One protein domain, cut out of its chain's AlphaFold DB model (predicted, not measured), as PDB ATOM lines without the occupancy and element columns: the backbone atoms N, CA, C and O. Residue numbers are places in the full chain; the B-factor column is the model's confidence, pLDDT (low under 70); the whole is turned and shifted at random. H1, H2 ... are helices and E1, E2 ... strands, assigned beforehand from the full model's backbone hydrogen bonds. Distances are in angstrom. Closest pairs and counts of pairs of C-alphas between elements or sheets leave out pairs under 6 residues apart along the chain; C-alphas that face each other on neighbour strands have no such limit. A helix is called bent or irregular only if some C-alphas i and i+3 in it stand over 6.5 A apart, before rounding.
ATOM      1  N   PHE A 146      29.967  33.853  -4.709       90.12
ATOM      2  CA  PHE A 146      31.287  34.309  -4.267       90.12
ATOM      3  C   PHE A 146      31.180  35.349  -3.152       90.12
ATOM      4  O   PHE A 146      30.143  35.977  -2.957       90.12
ATOM      5  N   ALA A 147      32.262  35.525  -2.395       93.50
ATOM      6  CA  ALA A 147      32.362  36.622  -1.442       93.50
ATOM      7  C   ALA A 147      32.594  37.939  -2.200       93.50
ATOM      8  O   ALA A 147      33.445  37.985  -3.089       93.50
ATOM      9  N   LEU A 148      31.850  38.988  -1.846       94.62
ATOM     10  CA  LEU A 148      32.109  40.343  -2.338       94.62
ATOM     11  C   LEU A 148      33.394  40.895  -1.713       94.62
ATOM     12  O   LEU A 148      33.695  40.571  -0.559       94.62
ATOM     13  N   SER A 149      34.116  41.742  -2.453       96.56
ATOM     14  CA  SER A 149      35.185  42.556  -1.860       96.56
ATOM     15  C   SER A 149      34.607  43.559  -0.855       96.56
ATOM     16  O   SER A 149      33.399  43.815  -0.847       96.56
ATOM     17  N   ASP A 150      35.457  44.139  -0.010       96.94
ATOM     18  CA  ASP A 150      35.018  45.139   0.968       96.94
ATOM     19  C   ASP A 150      34.448  46.385   0.274       96.94
ATOM     20  O   ASP A 150      33.420  46.913   0.694       96.94
ATOM     21  N   GLU A 151      35.038  46.795  -0.852       97.19
ATOM     22  CA  GLU A 151      34.543  47.904  -1.672       97.19
ATOM     23  C   GLU A 151      33.171  47.588  -2.269       97.19
ATOM     24  O   GLU A 151      32.252  48.393  -2.153       97.19
ATOM     25  N   GLN A 152      33.000  46.395  -2.853       97.44
ATOM     26  CA  GLN A 152      31.714  45.963  -3.413       97.44
ATOM     27  C   GLN A 152      30.635  45.849  -2.337       97.44
ATOM     28  O   GLN A 152      29.476  46.171  -2.581       97.44
ATOM     29  N   ARG A 153      31.003  45.380  -1.142       97.50
ATOM     30  CA  ARG A 153      30.095  45.300   0.003       97.50
ATOM     31  C   ARG A 153      29.653  46.693   0.441       97.50
ATOM     32  O   ARG A 153      28.466  46.892   0.677       97.50
ATOM     33  N   HIS A 154      30.582  47.641   0.532       97.25
ATOM     34  CA  HIS A 154      30.267  49.020   0.890       97.25
ATOM     35  C   HIS A 154      29.377  49.682  -0.171       97.25
ATOM     36  O   HIS A 154      28.320  50.207   0.162       97.25
ATOM     37  N   GLU A 155      29.732  49.546  -1.453       97.50
ATOM     38  CA  GLU A 155      28.933  50.040  -2.580       97.50
ATOM     39  C   GLU A 155      27.513  49.454  -2.579       97.50
ATOM     40  O   GLU A 155      26.531  50.182  -2.744       97.50
ATOM     41  N   LEU A 156      27.385  48.145  -2.340       97.75
ATOM     42  CA  LEU A 156      26.095  47.472  -2.228       97.75
ATOM     43  C   LEU A 156      25.249  48.064  -1.102       97.75
ATOM     44  O   LEU A 156      24.088  48.396  -1.337       97.75
ATOM     45  N   LEU A 157      25.809  48.177   0.103       97.62
ATOM     46  CA  LEU A 157      25.097  48.670   1.285       97.62
ATOM     47  C   LEU A 157      24.713  50.153   1.164       97.62
ATOM     48  O   LEU A 157      23.669  50.550   1.684       97.62
ATOM     49  N   ASP A 158      25.492  50.942   0.423       97.25
ATOM     50  CA  ASP A 158      25.217  52.356   0.155       97.25
ATOM     51  C   ASP A 158      24.257  52.591  -1.021       97.25
ATOM     52  O   ASP A 158      23.702  53.691  -1.168       97.25
ATOM     53  N   SER A 159      24.000  51.574  -1.847       97.50
ATOM     54  CA  SER A 159      23.045  51.677  -2.953       97.50
ATOM     55  C   SER A 159      21.637  52.040  -2.453       97.50
ATOM     56  O   SER A 159      21.203  51.661  -1.362       97.50
ATOM     57  N   GLU A 160      20.897  52.824  -3.243       97.50
ATOM     58  CA  GLU A 160      19.504  53.179  -2.931       97.50
ATOM     59  C   GLU A 160      18.610  51.946  -2.682       97.50
ATOM     60  O   GLU A 160      18.030  51.889  -1.591       97.50
ATOM     61  N   PRO A 161      18.564  50.927  -3.573       97.50
ATOM     62  CA  PRO A 161      17.717  49.758  -3.356       97.50
ATOM     63  C   PRO A 161      18.070  49.015  -2.066       97.50
ATOM     64  O   PRO A 161      17.174  48.608  -1.330       97.50
ATOM     65  N   MET A 162      19.356  48.878  -1.729       97.81
ATOM     66  CA  MET A 162      19.741  48.190  -0.498       97.81
ATOM     67  C   MET A 162      19.349  48.980   0.751       97.81
ATOM     68  O   MET A 162      18.783  48.414   1.685       97.81
ATOM     69  N   ARG A 163      19.559  50.302   0.762       98.19
ATOM     70  CA  ARG A 163      19.122  51.153   1.881       98.19
ATOM     71  C   ARG A 163      17.605  51.135   2.051       98.19
ATOM     72  O   ARG A 163      17.126  51.155   3.185       98.19
ATOM     73  N   ALA A 164      16.844  51.095   0.956       97.69
ATOM     74  CA  ALA A 164      15.397  50.906   1.005       97.69
ATOM     75  C   ALA A 164      15.030  49.547   1.620       97.69
ATOM     76  O   ALA A 164      14.225  49.509   2.554       97.69
ATOM     77  N   GLY A 165      15.697  48.474   1.184       96.81
ATOM     78  CA  GLY A 165      15.527  47.134   1.738       96.81
ATOM     79  C   GLY A 165      15.812  47.075   3.240       96.81
ATOM     80  O   GLY A 165      14.985  46.585   4.003       96.81
ATOM     81  N   ILE A 166      16.930  47.655   3.688       97.25
ATOM     82  CA  ILE A 166      17.317  47.693   5.107       97.25
ATOM     83  C   ILE A 166      16.262  48.420   5.951       97.25
ATOM     84  O   ILE A 166      15.860  47.936   7.009       97.25
ATOM     85  N   ARG A 167      15.756  49.565   5.471       97.38
ATOM     86  CA  ARG A 167      14.690  50.303   6.169       97.38
ATOM     87  C   ARG A 167      13.388  49.507   6.260       97.38
ATOM     88  O   ARG A 167      12.674  49.643   7.251       97.38
ATOM     89  N   ARG A 168      13.051  48.726   5.229       96.06
ATOM     90  CA  ARG A 168      11.761  48.027   5.138       96.06
ATOM     91  C   ARG A 168      11.747  46.676   5.849       96.06
ATOM     92  O   ARG A 168      10.730  46.344   6.465       96.06
ATOM     93  N   TRP A 169      12.823  45.909   5.706       95.12
ATOM     94  CA  TRP A 169      12.875  44.481   6.028       95.12
ATOM     95  C   TRP A 169      13.773  44.144   7.223       95.12
ATOM     96  O   TRP A 169      13.681  43.032   7.731       95.12
ATOM     97  N   GLY A 170      14.587  45.091   7.700       96.00
ATOM     98  CA  GLY A 170      15.483  44.910   8.845       96.00
ATOM     99  C   GLY A 170      16.956  45.136   8.499       96.00
ATOM    100  O   GLY A 170      17.321  45.297   7.333       96.00
ATOM    101  N   GLY A 171      17.811  45.149   9.527       96.75
ATOM    102  CA  GLY A 171      19.264  45.306   9.381       96.75
ATOM    103  C   GLY A 171      19.877  44.283   8.420       96.75
ATOM    104  O   GLY A 171      19.311  43.217   8.196       96.75
ATOM    105  N   ALA A 172      21.024  44.604   7.824       95.62
ATOM    106  CA  ALA A 172      21.747  43.659   6.980       95.62
ATOM    107  C   ALA A 172      22.438  42.596   7.845       95.62
ATOM    108  O   ALA A 172      23.193  42.936   8.751       95.62
ATOM    109  N   GLN A 173      22.251  41.315   7.529       93.19
ATOM    110  CA  GLN A 173      23.008  40.239   8.162       93.19
ATOM    111  C   GLN A 173      24.409  40.159   7.531       93.19
ATOM    112  O   GLN A 173      24.661  39.377   6.614       93.19
ATOM    113  N   GLU A 174      25.332  41.002   7.998       90.56
ATOM    114  CA  GLU A 174      26.627  41.254   7.338       90.56
ATOM    115  C   GLU A 174      27.512  40.012   7.132       90.56
ATOM    116  O   GLU A 174      28.315  39.955   6.192       90.56
ATOM    117  N   SER A 175      27.371  38.997   7.989       87.44
ATOM    118  CA  SER A 175      28.096  37.727   7.879       87.44
ATOM    119  C   SER A 175      27.619  36.846   6.719       87.44
ATOM    120  O   SER A 175      28.326  35.913   6.340       87.44
ATOM    121  N   GLU A 176      26.457  37.151   6.139       89.31
ATOM    122  CA  GLU A 176      25.815  36.383   5.068       89.31
ATOM    123  C   GLU A 176      25.670  37.184   3.764       89.31
ATOM    124  O   GLU A 176      24.918  36.789   2.875       89.31
ATOM    125  N   ILE A 177      26.403  38.291   3.610       93.88
ATOM    126  CA  ILE A 177      26.450  39.035   2.346       93.88
ATOM    127  C   ILE A 177      27.316  38.280   1.333       93.88
ATOM    128  O   ILE A 177      28.473  37.946   1.603       93.88
ATOM    129  N   PHE A 178      26.778  38.057   0.137       94.50
ATOM    130  CA  PHE A 178      27.491  37.403  -0.961       94.50
ATOM    131  C   PHE A 178      27.131  38.006  -2.319       94.50
ATOM    132  O   PHE A 178      26.177  38.770  -2.457       94.50
ATOM    133  N   GLY A 179      27.924  37.656  -3.328       95.12
ATOM    134  CA  GLY A 179      27.715  38.016  -4.720       95.12
ATOM    135  C   GLY A 179      27.304  36.817  -5.566       95.12
ATOM    136  O   GLY A 179      27.725  35.683  -5.318       95.12
ATOM    137  N   ILE A 180      26.506  37.092  -6.590       94.31
ATOM    138  CA  ILE A 180      26.254  36.209  -7.732       94.31
ATOM    139  C   ILE A 180      26.473  36.999  -9.027       94.31
ATOM    140  O   ILE A 180      26.641  38.221  -8.994       94.31
ATOM    141  N   ARG A 181      26.495  36.300 -10.164       91.12
ATOM    142  CA  ARG A 181      26.488  36.934 -11.486       91.12
ATOM    143  C   ARG A 181      25.205  36.623 -12.229       91.12
ATOM    144  O   ARG A 181      24.709  35.500 -12.136       91.12
ATOM    145  N   ASP A 182      24.685  37.619 -12.927       88.19
ATOM    146  CA  ASP A 182      23.521  37.469 -13.795       88.19
ATOM    147  C   ASP A 182      23.895  36.874 -15.165       88.19
ATOM    148  O   ASP A 182      25.032  36.455 -15.410       88.19
ATOM    149  N   SER A 183      22.923  36.833 -16.078       84.06
ATOM    150  CA  SER A 183      23.129  36.351 -17.448       84.06
ATOM    151  C   SER A 183      24.044  37.243 -18.304       84.06
ATOM    152  O   SER A 183      24.541  36.792 -19.340       84.06
ATOM    153  N   LYS A 184      24.298  38.482 -17.876       87.88
ATOM    154  CA  LYS A 184      25.149  39.489 -18.525       87.88
ATOM    155  C   LYS A 184      26.504  39.657 -17.823       87.88
ATOM    156  O   LYS A 184      27.232  40.596 -18.135       87.88
ATOM    157  N   ASP A 185      26.853  38.743 -16.914       88.94
ATOM    158  CA  ASP A 185      28.065  38.763 -16.083       88.94
ATOM    159  C   ASP A 185      28.141  39.933 -15.076       88.94
ATOM    160  O   ASP A 185      29.184  40.183 -14.461       88.94
ATOM    161  N   GLN A 186      27.026  40.628 -14.851       93.25
ATOM    162  CA  GLN A 186      26.912  41.709 -13.884       93.25
ATOM    163  C   GLN A 186      26.906  41.162 -12.455       93.25
ATOM    164  O   GLN A 186      26.291  40.137 -12.159       93.25
ATOM    165  N   VAL A 187      27.582  41.866 -11.543       95.56
ATOM    166  CA  VAL A 187      27.608  41.500 -10.125       95.56
ATOM    167  C   VAL A 187      26.297  41.910  -9.459       95.56
ATOM    168  O   VAL A 187      25.934  43.089  -9.441       95.56
ATOM    169  N   ILE A 188      25.626  40.932  -8.857       96.50
ATOM    170  CA  ILE A 188      24.464  41.139  -7.997       96.50
ATOM    171  C   ILE A 188      24.883  40.845  -6.562       96.50
ATOM    172  O   ILE A 188      25.288  39.726  -6.235       96.50
ATOM    173  N   GLY A 189      24.760  41.843  -5.697       96.69
ATOM    174  CA  GLY A 189      24.916  41.681  -4.263       96.69
ATOM    175  C   GLY A 189      23.631  41.182  -3.619       96.69
ATOM    176  O   GLY A 189      22.543  41.635  -3.962       96.69
ATOM    177  N   CYS A 190      23.764  40.253  -2.681       96.38
ATOM    178  CA  CYS A 190      22.658  39.616  -1.980       96.38
ATOM    179  C   CYS A 190      22.806  39.852  -0.477       96.38
ATOM    180  O   CYS A 190      23.850  39.531   0.094       96.38
ATOM    181  N   VAL A 191      21.764  40.389   0.158       96.38
ATOM    182  CA  VAL A 191      21.759  40.736   1.584       96.38
ATOM    183  C   VAL A 191      20.523  40.142   2.259       96.38
ATOM    184  O   VAL A 191      19.405  40.614   2.028       96.38
ATOM    185  N   PRO A 192      20.696  39.099   3.085       94.62
ATOM    186  CA  PRO A 192      19.669  38.651   4.017       94.62
ATOM    187  C   PRO A 192      19.412  39.714   5.091       94.62
ATOM    188  O   PRO A 192      20.344  40.388   5.542       94.62
ATOM    189  N   HIS A 193      18.155  39.862   5.505       94.44
ATOM    190  CA  HIS A 193      17.759  40.846   6.513       94.44
ATOM    191  C   HIS A 193      17.524  40.207   7.885       94.44
ATOM    192  O   HIS A 193      16.749  39.258   8.014       94.44
ATOM    193  N   GLU A 194      18.140  40.777   8.921       92.75
ATOM    194  CA  GLU A 194      18.034  40.330  10.308       92.75
ATOM    195  C   GLU A 194      16.582  40.273  10.792       92.75
ATOM    196  O   GLU A 194      15.787  41.186  10.567       92.75
ATOM    197  N   GLY A 195      16.232  39.192  11.493       88.25
ATOM    198  CA  GLY A 195      14.896  39.016  12.069       88.25
ATOM    199  C   GLY A 195      13.779  38.808  11.040       88.25
ATOM    200  O   GLY A 195      12.617  38.697  11.426       88.25
ATOM    201  N   SER A 196      14.110  38.710   9.751       89.00
ATOM    202  CA  SER A 196      13.159  38.440   8.678       89.00
ATOM    203  C   SER A 196      13.619  37.258   7.819       89.00
ATOM    204  O   SER A 196      14.727  36.747   7.959       89.00
ATOM    205  N   ARG A 197      12.750  36.806   6.911       90.00
ATOM    206  CA  ARG A 197      13.115  35.850   5.847       90.00
ATOM    207  C   ARG A 197      13.412  36.547   4.519       90.00
ATOM    208  O   ARG A 197      13.576  35.879   3.503       90.00
ATOM    209  N   ALA A 198      13.425  37.878   4.511       93.44
ATOM    210  CA  ALA A 198      13.620  38.656   3.307       93.44
ATOM    211  C   ALA A 198      15.096  38.643   2.893       93.44
ATOM    212  O   ALA A 198      15.997  38.738   3.726       93.44
ATOM    213  N   THR A 199      15.344  38.561   1.590       95.38
ATOM    214  CA  THR A 199      16.676  38.764   1.009       95.38
ATOM    215  C   THR A 199      16.572  39.795  -0.094       95.38
ATOM    216  O   THR A 199      15.876  39.560  -1.081       95.38
ATOM    217  N   THR A 200      17.260  40.925   0.056       97.12
ATOM    218  CA  THR A 200      17.331  41.943  -0.996       97.12
ATOM    219  C   THR A 200      18.523  41.667  -1.894       97.12
ATOM    220  O   THR A 200      19.641  41.443  -1.429       97.12
ATOM    221  N   LEU A 201      18.270  41.676  -3.196       97.25
ATOM    222  CA  LEU A 201      19.279  41.644  -4.234       97.25
ATOM    223  C   LEU A 201      19.366  43.024  -4.865       97.25
ATOM    224  O   LEU A 201      18.332  43.644  -5.117       97.25
ATOM    225  N   ALA A 202      20.575  43.487  -5.150       97.31
ATOM    226  CA  ALA A 202      20.790  44.714  -5.897       97.31
ATOM    227  C   ALA A 202      22.011  44.597  -6.805       97.31
ATOM    228  O   ALA A 202      22.981  43.902  -6.499       97.31
ATOM    229  N   THR A 203      21.952  45.281  -7.937       96.62
ATOM    230  CA  THR A 203      23.077  45.372  -8.859       96.62
ATOM    231  C   THR A 203      24.190  46.274  -8.324       96.62
ATOM    232  O   THR A 203      23.924  47.303  -7.709       96.62
ATOM    233  N   ILE A 204      25.444  45.880  -8.569       95.81
ATOM    234  CA  ILE A 204      26.664  46.610  -8.177       95.81
ATOM    235  C   ILE A 204      27.392  47.077  -9.446       95.81
ATOM    236  O   ILE A 204      27.346  46.394 -10.473       95.81
ATOM    237  N   GLY A 205      28.070  48.224  -9.394       92.19
ATOM    238  CA  GLY A 205      28.939  48.712 -10.465       92.19
ATOM    239  C   GLY A 205      28.202  49.293 -11.671       92.19
ATOM    240  O   GLY A 205      28.776  49.376 -12.756       92.19
ATOM    241  N   VAL A 206      26.933  49.679 -11.511       92.12
ATOM    242  CA  VAL A 206      26.122  50.302 -12.568       92.12
ATOM    243  C   VAL A 206      25.621  51.677 -12.167       92.12
ATOM    244  O   VAL A 206      25.394  51.961 -10.996       92.12
ATOM    245  N   SER A 207      25.416  52.541 -13.164       90.75
ATOM    246  CA  SER A 207      25.009  53.936 -12.958       90.75
ATOM    247  C   SER A 207      23.628  54.094 -12.320       90.75
ATOM    248  O   SER A 207      23.361  55.112 -11.689       90.75
ATOM    249  N   ALA A 208      22.747  53.112 -12.507       92.31
ATOM    250  CA  ALA A 208      21.403  53.078 -11.947       92.31
ATOM    251  C   ALA A 208      21.175  51.704 -11.297       92.31
ATOM    252  O   ALA A 208      20.686  50.788 -11.964       92.31
ATOM    253  N   PRO A 209      21.590  51.518 -10.029       92.62
ATOM    254  CA  PRO A 209      21.369  50.263  -9.334       92.62
ATOM    255  C   PRO A 209      19.871  50.051  -9.141       92.62
ATOM    256  O   PRO A 209      19.125  50.971  -8.809       92.62
ATOM    257  N   TYR A 210      19.442  48.815  -9.323       92.50
ATOM    258  CA  TYR A 210      18.069  48.389  -9.097       92.50
ATOM    259  C   TYR A 210      18.090  47.115  -8.261       92.50
ATOM    260  O   TYR A 210      19.104  46.412  -8.199       92.50
ATOM    261  N   GLY A 211      16.978  46.825  -7.593       95.25
ATOM    262  CA  GLY A 211      16.904  45.691  -6.690       95.25
ATOM    263  C   GLY A 211      15.532  45.051  -6.621       95.25
ATOM    264  O   GLY A 211      14.523  45.646  -6.996       95.25
ATOM    265  N   ILE A 212      15.523  43.824  -6.119       96.56
ATOM    266  CA  ILE A 212      14.327  43.046  -5.824       96.56
ATOM    267  C   ILE A 212      14.538  42.349  -4.484       96.56
ATOM    268  O   ILE A 212      15.637  41.887  -4.175       96.56
ATOM    269  N   THR A 213      13.489  42.256  -3.683       96.06
ATOM    270  CA  THR A 213      13.489  41.498  -2.439       96.06
ATOM    271  C   THR A 213      12.713  40.207  -2.634       96.06
ATOM    272  O   THR A 213      11.562  40.215  -3.074       96.06
ATOM    273  N   LEU A 214      13.347  39.091  -2.291       95.38
ATOM    274  CA  LEU A 214      12.709  37.786  -2.209       95.38
ATOM    275  C   LEU A 214      12.159  37.573  -0.804       95.38
ATOM    276  O   LEU A 214      12.864  37.812   0.178       95.38
ATOM    277  N   LEU A 215      10.933  37.065  -0.716       93.62
ATOM    278  CA  LEU A 215      10.286  36.706   0.538       93.62
ATOM    279  C   LEU A 215       9.637  35.321   0.406       93.62
ATOM    280  O   LEU A 215       8.542  35.204  -0.147       93.62
ATOM    281  N   PRO A 216      10.301  34.246   0.857       91.88
ATOM    282  CA  PRO A 216       9.744  32.909   0.766       91.88
ATOM    283  C   PRO A 216       8.757  32.657   1.921       91.88
ATOM    284  O   PRO A 216       9.073  32.862   3.096       91.88
ATOM    285  N   ASP A 217       7.567  32.174   1.577       90.50
ATOM    286  CA  ASP A 217       6.481  31.844   2.494       90.50
ATOM    287  C   ASP A 217       6.202  30.338   2.435       90.50
ATOM    288  O   ASP A 217       5.584  29.823   1.504       90.50
ATOM    289  N   ALA A 218       6.699  29.625   3.446       86.62
ATOM    290  CA  ALA A 218       6.538  28.180   3.551       86.62
ATOM    291  C   ALA A 218       5.096  27.748   3.852       86.62
ATOM    292  O   ALA A 218       4.734  26.629   3.508       86.62
ATOM    293  N   GLU A 219       4.287  28.591   4.499       87.75
ATOM    294  CA  GLU A 219       2.911  28.234   4.866       87.75
ATOM    295  C   GLU A 219       2.000  28.282   3.643       87.75
ATOM    296  O   GLU A 219       1.143  27.419   3.457       87.75
ATOM    297  N   ARG A 220       2.222  29.279   2.782       89.31
ATOM    298  CA  ARG A 220       1.490  29.455   1.524       89.31
ATOM    299  C   ARG A 220       2.155  28.764   0.332       89.31
ATOM    300  O   ARG A 220       1.603  28.813  -0.766       89.31
ATOM    301  N   GLU A 221       3.321  28.155   0.544       90.25
ATOM    302  CA  GLU A 221       4.175  27.535  -0.477       90.25
ATOM    303  C   GLU A 221       4.450  28.462  -1.677       90.25
ATOM    304  O   GLU A 221       4.437  28.040  -2.839       90.25
ATOM    305  N   VAL A 222       4.699  29.748  -1.398       92.81
ATOM    306  CA  VAL A 222       4.963  30.767  -2.423       92.81
ATOM    307  C   VAL A 222       6.274  31.506  -2.199       92.81
ATOM    308  O   VAL A 222       6.677  31.785  -1.074       92.81
ATOM    309  N   LEU A 223       6.933  31.878  -3.294       94.19
ATOM    310  CA  LEU A 223       8.045  32.823  -3.295       94.19
ATOM    311  C   LEU A 223       7.534  34.201  -3.716       94.19
ATOM    312  O   LEU A 223       7.221  34.412  -4.889       94.19
ATOM    313  N   GLY A 224       7.461  35.125  -2.765       94.25
ATOM    314  CA  GLY A 224       7.114  36.518  -3.015       94.25
ATOM    315  C   GLY A 224       8.290  37.310  -3.585       94.25
ATOM    316  O   GLY A 224       9.433  37.154  -3.151       94.25
ATOM    317  N   PHE A 225       7.987  38.186  -4.536       95.38
ATOM    318  CA  PHE A 225       8.882  39.191  -5.095       95.38
ATOM    319  C   PHE A 225       8.336  40.570  -4.742       95.38
ATOM    320  O   PHE A 225       7.180  40.889  -5.036       95.38
ATOM    321  N   HIS A 226       9.181  41.390  -4.133       95.25
ATOM    322  CA  HIS A 226       8.856  42.744  -3.708       95.25
ATOM    323  C   HIS A 226       9.893  43.729  -4.230       95.25
ATOM    324  O   HIS A 226      11.060  43.383  -4.401       95.25
ATOM    325  N   GLN A 227       9.495  44.980  -4.428       95.38
ATOM    326  CA  GLN A 227      10.456  46.071  -4.499       95.38
ATOM    327  C   GLN A 227      11.164  46.204  -3.138       95.38
ATOM    328  O   GLN A 227      10.570  45.867  -2.107       95.38
ATOM    329  N   PRO A 228      12.402  46.725  -3.085       96.38
ATOM    330  CA  PRO A 228      13.108  46.907  -1.816       96.38
ATOM    331  C   PRO A 228      12.359  47.798  -0.815       96.38
ATOM    332  O   PRO A 228      12.450  47.602   0.393       96.38
ATOM    333  N   THR A 229      11.549  48.728  -1.314       95.44
ATOM    334  CA  THR A 229      10.634  49.592  -0.553       95.44
ATOM    335  C   THR A 229       9.418  48.859   0.034       95.44
ATOM    336  O   THR A 229       8.768  49.373   0.948       95.44
ATOM    337  N   GLY A 230       9.153  47.625  -0.399       93.62
ATOM    338  CA  GLY A 230       8.138  46.730   0.153       93.62
ATOM    339  C   GLY A 230       6.956  46.448  -0.771       93.62
ATOM    340  O   GLY A 230       6.192  45.525  -0.489       93.62
ATOM    341  N   GLU A 231       6.789  47.205  -1.857       93.38
ATOM    342  CA  GLU A 231       5.696  47.020  -2.807       93.38
ATOM    343  C   GLU A 231       5.726  45.612  -3.393       93.38
ATOM    344  O   GLU A 231       6.739  45.164  -3.929       93.38
ATOM    345  N   ALA A 232       4.603  44.905  -3.303       93.56
ATOM    346  CA  ALA A 232       4.507  43.565  -3.852       93.56
ATOM    347  C   ALA A 232       4.471  43.622  -5.386       93.56
ATOM    348  O   ALA A 232       3.691  44.372  -5.986       93.56
ATOM    349  N   VAL A 233       5.329  42.815  -6.009       93.94
ATOM    350  CA  VAL A 233       5.438  42.683  -7.464       93.94
ATOM    351  C   VAL A 233       4.712  41.426  -7.918       93.94
ATOM    352  O   VAL A 233       3.879  41.490  -8.814       93.94
ATOM    353  N   GLY A 234       4.977  40.282  -7.291       94.25
ATOM    354  CA  GLY A 234       4.427  39.010  -7.743       94.25
ATOM    355  C   GLY A 234       4.728  37.853  -6.810       94.25
ATOM    356  O   GLY A 234       5.595  37.949  -5.947       94.25
ATOM    357  N   GLU A 235       4.029  36.744  -7.009       95.12
ATOM    358  CA  GLU A 235       4.297  35.478  -6.331       95.12
ATOM    359  C   GLU A 235       4.585  34.388  -7.358       95.12
ATOM    360  O   GLU A 235       3.892  34.282  -8.372       95.12
ATOM    361  N   LEU A 236       5.565  33.538  -7.059       94.94
ATOM    362  CA  LEU A 236       5.750  32.255  -7.726       94.94
ATOM    363  C   LEU A 236       5.276  31.120  -6.831       94.94
ATOM    364  O   LEU A 236       5.594  31.087  -5.644       94.94
ATOM    365  N   TYR A 237       4.594  30.147  -7.416       93.94
ATOM    366  CA  TYR A 237       4.202  28.912  -6.742       93.94
ATOM    367  C   TYR A 237       4.364  27.720  -7.680       93.94
ATOM    368  O   TYR A 237       4.507  27.869  -8.898       93.94
ATOM    369  N   ARG A 238       4.367  26.520  -7.100       91.75
ATOM    370  CA  ARG A 238       4.385  25.278  -7.870       91.75
ATOM    371  C   ARG A 238       2.968  24.786  -8.117       91.75
ATOM    372  O   ARG A 238       2.192  24.629  -7.184       91.75
ATOM    373  N   ASP A 239       2.686  24.461  -9.369       86.50
ATOM    374  CA  ASP A 239       1.544  23.653  -9.777       86.50
ATOM    375  C   ASP A 239       2.080  22.345 -10.380       86.50
ATOM    376  O   ASP A 239       2.455  22.259 -11.555       86.50
ATOM    377  N   GLY A 240       2.258  21.348  -9.510       85.06
ATOM    378  CA  GLY A 240       2.970  20.111  -9.828       85.06
ATOM    379  C   GLY A 240       4.450  20.349 -10.162       85.06
ATOM    380  O   GLY A 240       5.259  20.728  -9.305       85.06
ATOM    381  N   GLU A 241       4.822  20.079 -11.413       78.00
ATOM    382  CA  GLU A 241       6.177  20.312 -11.943       78.00
ATOM    383  C   GLU A 241       6.343  21.704 -12.567       78.00
ATOM    384  O   GLU A 241       7.463  22.123 -12.858       78.00
ATOM    385  N   ARG A 242       5.242  22.432 -12.775       82.06
ATOM    386  CA  ARG A 242       5.269  23.750 -13.408       82.06
ATOM    387  C   ARG A 242       5.366  24.845 -12.359       82.06
ATOM    388  O   ARG A 242       4.758  24.763 -11.296       82.06
ATOM    389  N   THR A 243       6.108  25.891 -12.692       89.81
ATOM    390  CA  THR A 243       6.038  27.164 -11.977       89.81
ATOM    391  C   THR A 243       4.904  27.983 -12.563       89.81
ATOM    392  O   THR A 243       4.758  28.052 -13.783       89.81
ATOM    393  N   GLN A 244       4.126  28.628 -11.705       93.38
ATOM    394  CA  GLN A 244       3.178  29.651 -12.116       93.38
ATOM    395  C   GLN A 244       3.489  30.956 -11.387       93.38
ATOM    396  O   GLN A 244       3.870  30.947 -10.216       93.38
ATOM    397  N   ALA A 245       3.332  32.067 -12.103       94.94
ATOM    398  CA  ALA A 245       3.428  33.412 -11.560       94.94
ATOM    399  C   ALA A 245       2.019  33.991 -11.422       94.94
ATOM    400  O   ALA A 245       1.200  33.846 -12.330       94.94
ATOM    401  N   ARG A 246       1.732  34.654 -10.305       94.50
ATOM    402  CA  ARG A 246       0.454  35.339 -10.085       94.50
ATOM    403  C   ARG A 246       0.644  36.663  -9.370       94.50
ATOM    404  O   ARG A 246       1.688  36.923  -8.770       94.50
ATOM    405  N   GLU A 247      -0.402  37.474  -9.403       92.81
ATOM    406  CA  GLU A 247      -0.479  38.657  -8.557       92.81
ATOM    407  C   GLU A 247      -0.437  38.268  -7.067       92.81
ATOM    408  O   GLU A 247      -0.955  37.209  -6.692       92.81
ATOM    409  N   PRO A 248       0.185  39.101  -6.218       89.00
ATOM    410  CA  PRO A 248       0.275  38.837  -4.789       89.00
ATOM    411  C   PRO A 248      -1.124  38.785  -4.167       89.00
ATOM    412  O   PRO A 248      -1.952  39.662  -4.417       89.00
ATOM    413  N   ALA A 249      -1.394  37.752  -3.363       82.19
ATOM    414  CA  ALA A 249      -2.742  37.526  -2.827       82.19
ATOM    415  C   ALA A 249      -3.139  38.567  -1.765       82.19
ATOM    416  O   ALA A 249      -4.322  38.850  -1.593       82.19
ATOM    417  N   ASP A 250      -2.149  39.153  -1.085       65.75
ATOM    418  CA  ASP A 250      -2.343  40.180  -0.062       65.75
ATOM    419  C   ASP A 250      -2.009  41.572  -0.609       65.75
ATOM    420  O   ASP A 250      -0.890  42.075  -0.508       65.75
ATOM    421  N   THR A 251      -3.014  42.238  -1.174       55.19
ATOM    422  CA  THR A 251      -2.931  43.668  -1.522       55.19
ATOM    423  C   THR A 251      -3.214  44.581  -0.324       55.19
ATOM    424  O   THR A 251      -2.989  45.787  -0.402       55.19
ATOM    425  N   ALA A 252      -3.673  44.025   0.804       47.41
ATOM    426  CA  ALA A 252      -4.105  44.793   1.972       47.41
ATOM    427  C   ALA A 252      -2.949  45.382   2.806       47.41
ATOM    428  O   ALA A 252      -3.173  46.316   3.573       47.41
ATOM    429  N   VAL A 253      -1.720  44.866   2.661       51.69
ATOM    430  CA  VAL A 253      -0.574  45.223   3.527       51.69
ATOM    431  C   VAL A 253       0.515  46.014   2.788       51.69
ATOM    432  O   VAL A 253       1.348  46.667   3.414       51.69
ATOM    433  N   THR A 254       0.504  46.029   1.455       58.00
ATOM    434  CA  THR A 254       1.555  46.672   0.654       58.00
ATOM    435  C   THR A 254       0.967  47.345  -0.571       58.00
ATOM    436  O   THR A 254       0.234  46.721  -1.337       58.00
ATOM    437  N   LYS A 255       1.327  48.616  -0.777       75.88
ATOM    438  CA  LYS A 255       1.080  49.333  -2.031       75.88
ATOM    439  C   LYS A 255       1.574  48.456  -3.185       75.88
ATOM    440  O   LYS A 255       2.673  47.915  -3.123       75.88
ATOM    441  N   ALA A 256       0.739  48.252  -4.195       76.94
ATOM    442  CA  ALA A 256       1.133  47.446  -5.338       76.94
ATOM    443  C   ALA A 256       2.118  48.228  -6.221       76.94
ATOM    444  O   ALA A 256       1.998  49.450  -6.343       76.94
ATOM    445  N   ALA A 257       3.063  47.521  -6.846       82.50
ATOM    446  CA  ALA A 257       3.921  48.109  -7.872       82.50
ATOM    447  C   ALA A 257       3.093  48.614  -9.073       82.50
ATOM    448  O   ALA A 257       1.919  48.252  -9.226       82.50
ATOM    449  N   ASP A 258       3.718  49.432  -9.928       89.69
ATOM    450  CA  ASP A 258       3.108  49.902 -11.176       89.69
ATOM    451  C   ASP A 258       2.499  48.720 -11.968       89.69
ATOM    452  O   ASP A 258       3.171  47.698 -12.146       89.69
ATOM    453  N   PRO A 259       1.234  48.811 -12.426       87.50
ATOM    454  CA  PRO A 259       0.570  47.701 -13.107       87.50
ATOM    455  C   PRO A 259       1.292  47.229 -14.375       87.50
ATOM    456  O   PRO A 259       1.289  46.031 -14.660       87.50
ATOM    457  N   GLY A 260       1.916  48.147 -15.123       90.69
ATOM    458  CA  GLY A 260       2.670  47.830 -16.336       90.69
ATOM    459  C   GLY A 260       3.943  47.056 -16.013       90.69
ATOM    460  O   GLY A 260       4.164  45.974 -16.566       90.69
ATOM    461  N   PHE A 261       4.718  47.550 -15.043       91.44
ATOM    462  CA  PHE A 261       5.889  46.846 -14.517       91.44
ATOM    463  C   PHE A 261       5.518  45.442 -14.024       91.44
ATOM    464  O   PHE A 261       6.151  44.457 -14.401       91.44
ATOM    465  N   ARG A 262       4.451  45.328 -13.223       92.38
ATOM    466  CA  ARG A 262       3.996  44.052 -12.660       92.38
ATOM    467  C   ARG A 262       3.616  43.040 -13.740       92.38
ATOM    468  O   ARG A 262       4.043  41.890 -13.666       92.38
ATOM    469  N   ALA A 263       2.822  43.451 -14.728       92.38
ATOM    470  CA  ALA A 263       2.396  42.564 -15.806       92.38
ATOM    471  C   ALA A 263       3.596  42.034 -16.609       92.38
ATOM    472  O   ALA A 263       3.684  40.831 -16.865       92.38
ATOM    473  N   CYS A 264       4.549  42.913 -16.941       96.06
ATOM    474  CA  CYS A 264       5.798  42.530 -17.597       96.06
ATOM    475  C   CYS A 264       6.617  41.556 -16.732       96.06
ATOM    476  O   CYS A 264       7.025  40.490 -17.204       96.06
ATOM    477  N   PHE A 265       6.793  41.875 -15.447       95.12
ATOM    478  CA  PHE A 265       7.590  41.074 -14.523       95.12
ATOM    479  C   PHE A 265       7.021  39.664 -14.350       95.12
ATOM    480  O   PHE A 265       7.764  38.690 -14.447       95.12
ATOM    481  N   LEU A 266       5.706  39.539 -14.137       94.69
ATOM    482  CA  LEU A 266       5.031  38.249 -13.970       94.69
ATOM    483  C   LEU A 266       5.168  37.363 -15.215       94.69
ATOM    484  O   LEU A 266       5.443  36.168 -15.090       94.69
ATOM    485  N   ALA A 267       5.026  37.951 -16.406       94.00
ATOM    486  CA  ALA A 267       5.226  37.237 -17.663       94.00
ATOM    487  C   ALA A 267       6.674  36.742 -17.803       94.00
ATOM    488  O   ALA A 267       6.899  35.579 -18.140       94.00
ATOM    489  N   CYS A 268       7.654  37.595 -17.490       95.31
ATOM    490  CA  CYS A 268       9.066  37.232 -17.549       95.31
ATOM    491  C   CYS A 268       9.416  36.133 -16.539       95.31
ATOM    492  O   CYS A 268       9.980  35.101 -16.908       95.31
ATOM    493  N   ILE A 269       9.057  36.305 -15.266       93.88
ATOM    494  CA  ILE A 269       9.485  35.389 -14.210       93.88
ATOM    495  C   ILE A 269       8.815  34.014 -14.337       93.88
ATOM    496  O   ILE A 269       9.478  32.990 -14.164       93.88
ATOM    497  N   GLY A 270       7.536  33.970 -14.729       91.69
ATOM    498  CA  GLY A 270       6.810  32.721 -14.962       91.69
ATOM    499  C   GLY A 270       7.348  31.916 -16.148       91.69
ATOM    500  O   GLY A 270       7.264  30.690 -16.141       91.69
ATOM    501  N   ALA A 271       7.938  32.585 -17.144       90.69
ATOM    502  CA  ALA A 271       8.558  31.926 -18.292       90.69
ATOM    503  C   ALA A 271       9.972  31.395 -17.997       90.69
ATOM    504  O   ALA A 271      10.404  30.438 -18.637       90.69
ATOM    505  N   ASN A 272      10.693  32.009 -17.053       89.69
ATOM    506  CA  ASN A 272      12.126  31.759 -16.864       89.69
ATOM    507  C   ASN A 272      12.476  30.958 -15.601       89.69
ATOM    508  O   ASN A 272      13.523  30.314 -15.573       89.69
ATOM    509  N   VAL A 273      11.635  30.960 -14.559       89.00
ATOM    510  CA  VAL A 273      11.926  30.253 -13.299       89.00
ATOM    511  C   VAL A 273      11.312  28.853 -13.292       89.00
ATOM    512  O   VAL A 273      10.096  28.688 -13.364       89.00
ATOM    513  N   ASN A 274      12.140  27.818 -13.130       86.50
ATOM    514  CA  ASN A 274      11.675  26.427 -13.078       86.50
ATOM    515  C   ASN A 274      11.131  26.009 -11.691       86.50
ATOM    516  O   ASN A 274      11.412  26.640 -10.668       86.50
ATOM    517  N   GLY A 275      10.347  24.925 -11.647       83.38
ATOM    518  CA  GLY A 275       9.685  24.473 -10.414       83.38
ATOM    519  C   GLY A 275      10.663  24.008  -9.330       83.38
ATOM    520  O   GLY A 275      10.397  24.152  -8.134       83.38
ATOM    521  N   ASP A 276      11.835  23.508  -9.727       84.69
ATOM    522  CA  ASP A 276      12.896  23.096  -8.804       84.69
ATOM    523  C   ASP A 276      13.512  24.277  -8.054       84.69
ATOM    524  O   ASP A 276      13.886  24.152  -6.881       84.69
ATOM    525  N   CYS A 277      13.592  25.429  -8.717       86.00
ATOM    526  CA  CYS A 277      14.011  26.694  -8.140       86.00
ATOM    527  C   CYS A 277      13.074  27.094  -7.003       86.00
ATOM    528  O   CYS A 277      13.513  27.280  -5.868       86.00
ATOM    529  N   VAL A 278      11.767  27.110  -7.287       87.19
ATOM    530  CA  VAL A 278      10.725  27.448  -6.310       87.19
ATOM    531  C   VAL A 278      10.743  26.457  -5.147       87.19
ATOM    532  O   VAL A 278      10.759  26.868  -3.992       87.19
ATOM    533  N   GLY A 279      10.846  25.153  -5.421       84.88
ATOM    534  CA  GLY A 279      10.955  24.138  -4.367       84.88
ATOM    535  C   GLY A 279      12.197  24.315  -3.484       84.88
ATOM    536  O   GLY A 279      12.126  24.167  -2.265       84.88
ATOM    537  N   THR A 280      13.334  24.689  -4.078       85.31
ATOM    538  CA  THR A 280      14.564  24.996  -3.330       85.31
ATOM    539  C   THR A 280      14.390  26.254  -2.472       85.31
ATOM    540  O   THR A 280      14.833  26.276  -1.323       85.31
ATOM    541  N   CYS A 281      13.683  27.264  -2.980       85.81
ATOM    542  CA  CYS A 281      13.306  28.456  -2.224       85.81
ATOM    543  C   CYS A 281      12.378  28.162  -1.044       85.81
ATOM    544  O   CYS A 281      12.585  28.703   0.040       85.81
ATOM    545  N   MET A 282      11.402  27.267  -1.200       84.81
ATOM    546  CA  MET A 282      10.519  26.896  -0.087       84.81
ATOM    547  C   MET A 282      11.282  26.144   1.005       84.81
ATOM    548  O   MET A 282      11.065  26.364   2.195       84.81
ATOM    549  N   TYR A 283      12.260  25.322   0.617       81.38
ATOM    550  CA  TYR A 283      13.149  24.682   1.583       81.38
ATOM    551  C   TYR A 283      14.026  25.702   2.334       81.38
ATOM    552  O   TYR A 283      14.291  25.523   3.519       81.38
ATOM    553  N   CYS A 284      14.423  26.805   1.687       80.06
ATOM    554  CA  CYS A 284      15.108  27.919   2.354       80.06
ATOM    555  C   CYS A 284      14.254  28.570   3.453       80.06
ATOM    556  O   CYS A 284      14.769  28.819   4.540       80.06
ATOM    557  N   ALA A 285      12.949  28.778   3.232       73.69
ATOM    558  CA  ALA A 285      12.077  29.384   4.249       73.69
ATOM    559  C   ALA A 285      12.042  28.609   5.578       73.69
ATOM    560  O   ALA A 285      11.732  29.183   6.621       73.69
ATOM    561  N   THR A 286      12.372  27.317   5.547       73.50
ATOM    562  CA  THR A 286      12.454  26.458   6.736       73.50
ATOM    563  C   THR A 286      13.894  26.155   7.169       73.50
ATOM    564  O   THR A 286      14.098  25.589   8.244       73.50
ATOM    565  N   ASN A 287      14.906  26.532   6.374       70.81
ATOM    566  CA  ASN A 287      16.318  26.243   6.626       70.81
ATOM    567  C   ASN A 287      17.256  27.287   5.985       70.81
ATOM    568  O   ASN A 287      17.434  27.320   4.764       70.81
ATOM    569  N   THR A 288      17.948  28.065   6.821       61.53
ATOM    570  CA  THR A 288      18.844  29.165   6.411       61.53
ATOM    571  C   THR A 288      19.953  28.737   5.447       61.53
ATOM    572  O   THR A 288      20.312  29.477   4.534       61.53
ATOM    573  N   VAL A 289      20.449  27.498   5.555       57.78
ATOM    574  CA  VAL A 289      21.553  27.003   4.716       57.78
ATOM    575  C   VAL A 289      21.141  26.858   3.248       57.78
ATOM    576  O   VAL A 289      22.005  26.820   2.389       57.78
ATOM    577  N   SER A 290      19.853  26.783   2.902       58.62
ATOM    578  CA  SER A 290      19.429  26.627   1.496       58.62
ATOM    579  C   SER A 290      19.111  27.947   0.788       58.62
ATOM    580  O   SER A 290      18.778  27.940  -0.399       58.62
ATOM    581  N   CYS A 291      19.235  29.080   1.482       76.69
ATOM    582  CA  CYS A 291      18.808  30.373   0.953       76.69
ATOM    583  C   CYS A 291      19.694  30.908  -0.166       76.69
ATOM    584  O   CYS A 291      19.170  31.450  -1.134       76.69
ATOM    585  N   PHE A 292      20.999  30.626  -0.148       79.56
ATOM    586  CA  PHE A 292      21.879  31.033  -1.248       79.56
ATOM    587  C   PHE A 292      21.472  30.417  -2.596       79.56
ATOM    588  O   PHE A 292      21.547  31.088  -3.621       79.56
ATOM    589  N   MET A 293      20.982  29.170  -2.612       80.94
ATOM    590  CA  MET A 293      20.528  28.516  -3.848       80.94
ATOM    591  C   MET A 293      19.231  29.121  -4.371       80.94
ATOM    592  O   MET A 293      19.042  29.212  -5.582       80.94
ATOM    593  N   CYS A 294      18.344  29.533  -3.462       87.31
ATOM    594  CA  CYS A 294      17.135  30.256  -3.830       87.31
ATOM    595  C   CYS A 294      17.486  31.578  -4.513       87.31
ATOM    596  O   CYS A 294      17.053  31.838  -5.632       87.31
ATOM    597  N   THR A 295      18.340  32.367  -3.865       85.25
ATOM    598  CA  THR A 295      18.781  33.675  -4.348       85.25
ATOM    599  C   THR A 295      19.536  33.569  -5.673       85.25
ATOM    600  O   THR A 295      19.249  34.317  -6.604       85.25
ATOM    601  N   ALA A 296      20.434  32.590  -5.804       84.88
ATOM    602  CA  ALA A 296      21.178  32.341  -7.037       84.88
ATOM    603  C   ALA A 296      20.269  31.964  -8.215       84.88
ATOM    604  O   ALA A 296      20.563  32.303  -9.355       84.88
ATOM    605  N   CYS A 297      19.175  31.254  -7.951       87.81
ATOM    606  CA  CYS A 297      18.286  30.777  -8.996       87.81
ATOM    607  C   CYS A 297      17.152  31.774  -9.294       87.81
ATOM    608  O   CYS A 297      17.078  32.326 -10.388       87.81
ATOM    609  N   ALA A 298      16.282  32.039  -8.319       88.50
ATOM    610  CA  ALA A 298      15.109  32.886  -8.508       88.50
ATOM    611  C   ALA A 298      15.457  34.375  -8.423       88.50
ATOM    612  O   ALA A 298      14.838  35.191  -9.098       88.50
ATOM    613  N   GLY A 299      16.450  34.734  -7.607       87.38
ATOM    614  CA  GLY A 299      16.849  36.123  -7.404       87.38
ATOM    615  C   GLY A 299      17.555  36.729  -8.610       87.38
ATOM    616  O   GLY A 299      17.158  37.806  -9.041       87.38
ATOM    617  N   ALA A 300      18.532  36.030  -9.201       90.00
ATOM    618  CA  ALA A 300      19.195  36.491 -10.427       90.00
ATOM    619  C   ALA A 300      18.195  36.705 -11.573       90.00
ATOM    620  O   ALA A 300      18.187  37.760 -12.199       90.00
ATOM    621  N   LEU A 301      17.289  35.746 -11.790       91.88
ATOM    622  CA  LEU A 301      16.236  35.870 -12.802       91.88
ATOM    623  C   LEU A 301      15.222  36.965 -12.455       91.88
ATOM    624  O   LEU A 301      14.749  37.661 -13.345       91.88
ATOM    625  N   GLY A 302      14.912  37.153 -11.169       92.12
ATOM    626  CA  GLY A 302      14.103  38.272 -10.693       92.12
ATOM    627  C   GLY A 302      14.734  39.620 -11.026       92.12
ATOM    628  O   GLY A 302      14.054  40.506 -11.529       92.12
ATOM    629  N   ILE A 303      16.040  39.764 -10.811       93.44
ATOM    630  CA  ILE A 303      16.804  40.957 -11.184       93.44
ATOM    631  C   ILE A 303      16.789  41.152 -12.708       93.44
ATOM    632  O   ILE A 303      16.422  42.228 -13.175       93.44
ATOM    633  N   ASP A 304      17.079  40.119 -13.500       92.69
ATOM    634  CA  ASP A 304      17.040  40.211 -14.967       92.69
ATOM    635  C   ASP A 304      15.653  40.619 -15.490       92.69
ATOM    636  O   ASP A 304      15.546  41.481 -16.365       92.69
ATOM    637  N   CYS A 305      14.585  40.042 -14.934       94.38
ATOM    638  CA  CYS A 305      13.210  40.385 -15.287       94.38
ATOM    639  C   CYS A 305      12.828  41.801 -14.844       94.38
ATOM    640  O   CYS A 305      12.188  42.519 -15.606       94.38
ATOM    641  N   ALA A 306      13.235  42.233 -13.648       92.31
ATOM    642  CA  ALA A 306      12.997  43.600 -13.189       92.31
ATOM    643  C   ALA A 306      13.662  44.614 -14.127       92.31
ATOM    644  O   ALA A 306      13.014  45.569 -14.542       92.31
ATOM    645  N   ALA A 307      14.912  44.372 -14.527       91.50
ATOM    646  CA  ALA A 307      15.650  45.248 -15.435       91.50
ATOM    647  C   ALA A 307      15.005  45.382 -16.818       91.50
ATOM    648  O   ALA A 307      15.097  46.434 -17.435       91.50
ATOM    649  N   GLN A 308      14.390  44.309 -17.324       92.81
ATOM    650  CA  GLN A 308      13.714  44.311 -18.626       92.81
ATOM    651  C   GLN A 308      12.380  45.069 -18.611       92.81
ATOM    652  O   GLN A 308      11.883  45.428 -19.675       92.81
ATOM    653  N   CYS A 309      11.796  45.268 -17.430       92.50
ATOM    654  CA  CYS A 309      10.467  45.848 -17.259       92.50
ATOM    655  C   CYS A 309      10.479  47.304 -16.764       92.50
ATOM    656  O   CYS A 309       9.400  47.882 -16.621       92.50
ATOM    657  N   LEU A 310      11.661  47.864 -16.478       88.75
ATOM    658  CA  LEU A 310      11.892  49.283 -16.176       88.75
ATOM    659  C   LEU A 310      12.182  50.066 -17.462       88.75
ATOM    660  O   LEU A 310      11.671  51.202 -17.564       88.75
TER     661      LEU A 310
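AT A GLANCE: This is residues 146 to 310 of the 310 residues of an uncharacterized protein of Streptomonospora alba (UniProt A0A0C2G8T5). A seven-stranded sheet, curled like part of a barrel, curls round the long helix H5; H3 and H4 pack beside H5 on the same face, over the E4 to E7 part, while H1 and H2 cover the opposite face near E1 to E4. The 165 printed residues hold, in order, H1, H2, E1 to E7, H3, H4 and H5: mixed, helices and strands. The antiparallel sheet runs E1 E2 E3 E4 E5 E6 E7. The whole is compact, with a radius of gyration of the C-alphas of 14.3 A and spans of 42 by 33 by 31 A.

HOW THE PARTS SIT: Start at H1, residues 150 to 158, and H2, residues 160 to 169; they are close but not clearly touching, the C-alphas of Leu 157 and Arg 163 being closest at 6.5 A. Next read E1, residues 178 to 181, E2, 187 to 192, E3, 199 to 203, E4, 211 to 217, E5, 222 to 226, E6, 232 to 239, and E7, 242 to 246. They form a strongly twisted meander, each strand the antiparallel neighbour of the one before and each such pair a hairpin. Look for N and O within hydrogen-bond range: N 180 and O 188, 2.9 A; N 189 and O 202, 2.8 A; N 201 and O 212, 2.8 A; N 215 and O 224, 2.9 A; N 223 and O 236, 2.8 A; N 237 and O 244, 3.0 A. H1 is on the sheet at a height of 9.7 A, across the strands, its closest C-alphas being Leu 156 and Gly 189, 6.3 A. H2 runs along E3, at 3 degrees on the local plane, at a height of 8.9 A; Pro 161 and Gly 211 have C-alphas 5.3 A apart, the closest of H2 and E4. H3, residues 259 to 272, runs along E7, where the closest C-alphas, of Ala 245 and Gly 270, are 4.8 A apart. H4, residues 275 to 286, runs across the strands; the C-alphas of Pro 216 and Ala 285, the closest of E4 and H4, are 5.5 A apart. H5, residues 288 to 309, touches H4 with residues 290 to 298 alone, closest at the C-alphas of Cys 281 and Cys 294, 4.5 A. It touches H3 with residues 301 to 309 alone, closest at those of Phe 261 and Cys 309, 5.4 A. Every O i to N i+4 pair is within hydrogen-bond range in H1, H2 and H3, against 7 of 8 in H4 and 14 of 18 in H5.

IN THESE COORDINATES: Find C-alpha 150, where H1 begins, at (35.018, 45.139, 0.968). E6 is 21.0 A long and H3 20.0 A. H5, 30.1 A, ends at C-alpha 309, (10.467, 45.848, -17.259); it has a kink of 39 degrees near residue 295 and is irregular, C-alphas 289 and 292 being 7.2 A apart.

THE WHOLE: The C-alphas of Glu 151 and Gly 240 are farthest apart, 42.8 A. The printed part has no cut, and its one long link is residues 247 to 258. Look for pLDDT under 70 at residues 250 to 254 and 288 to 290.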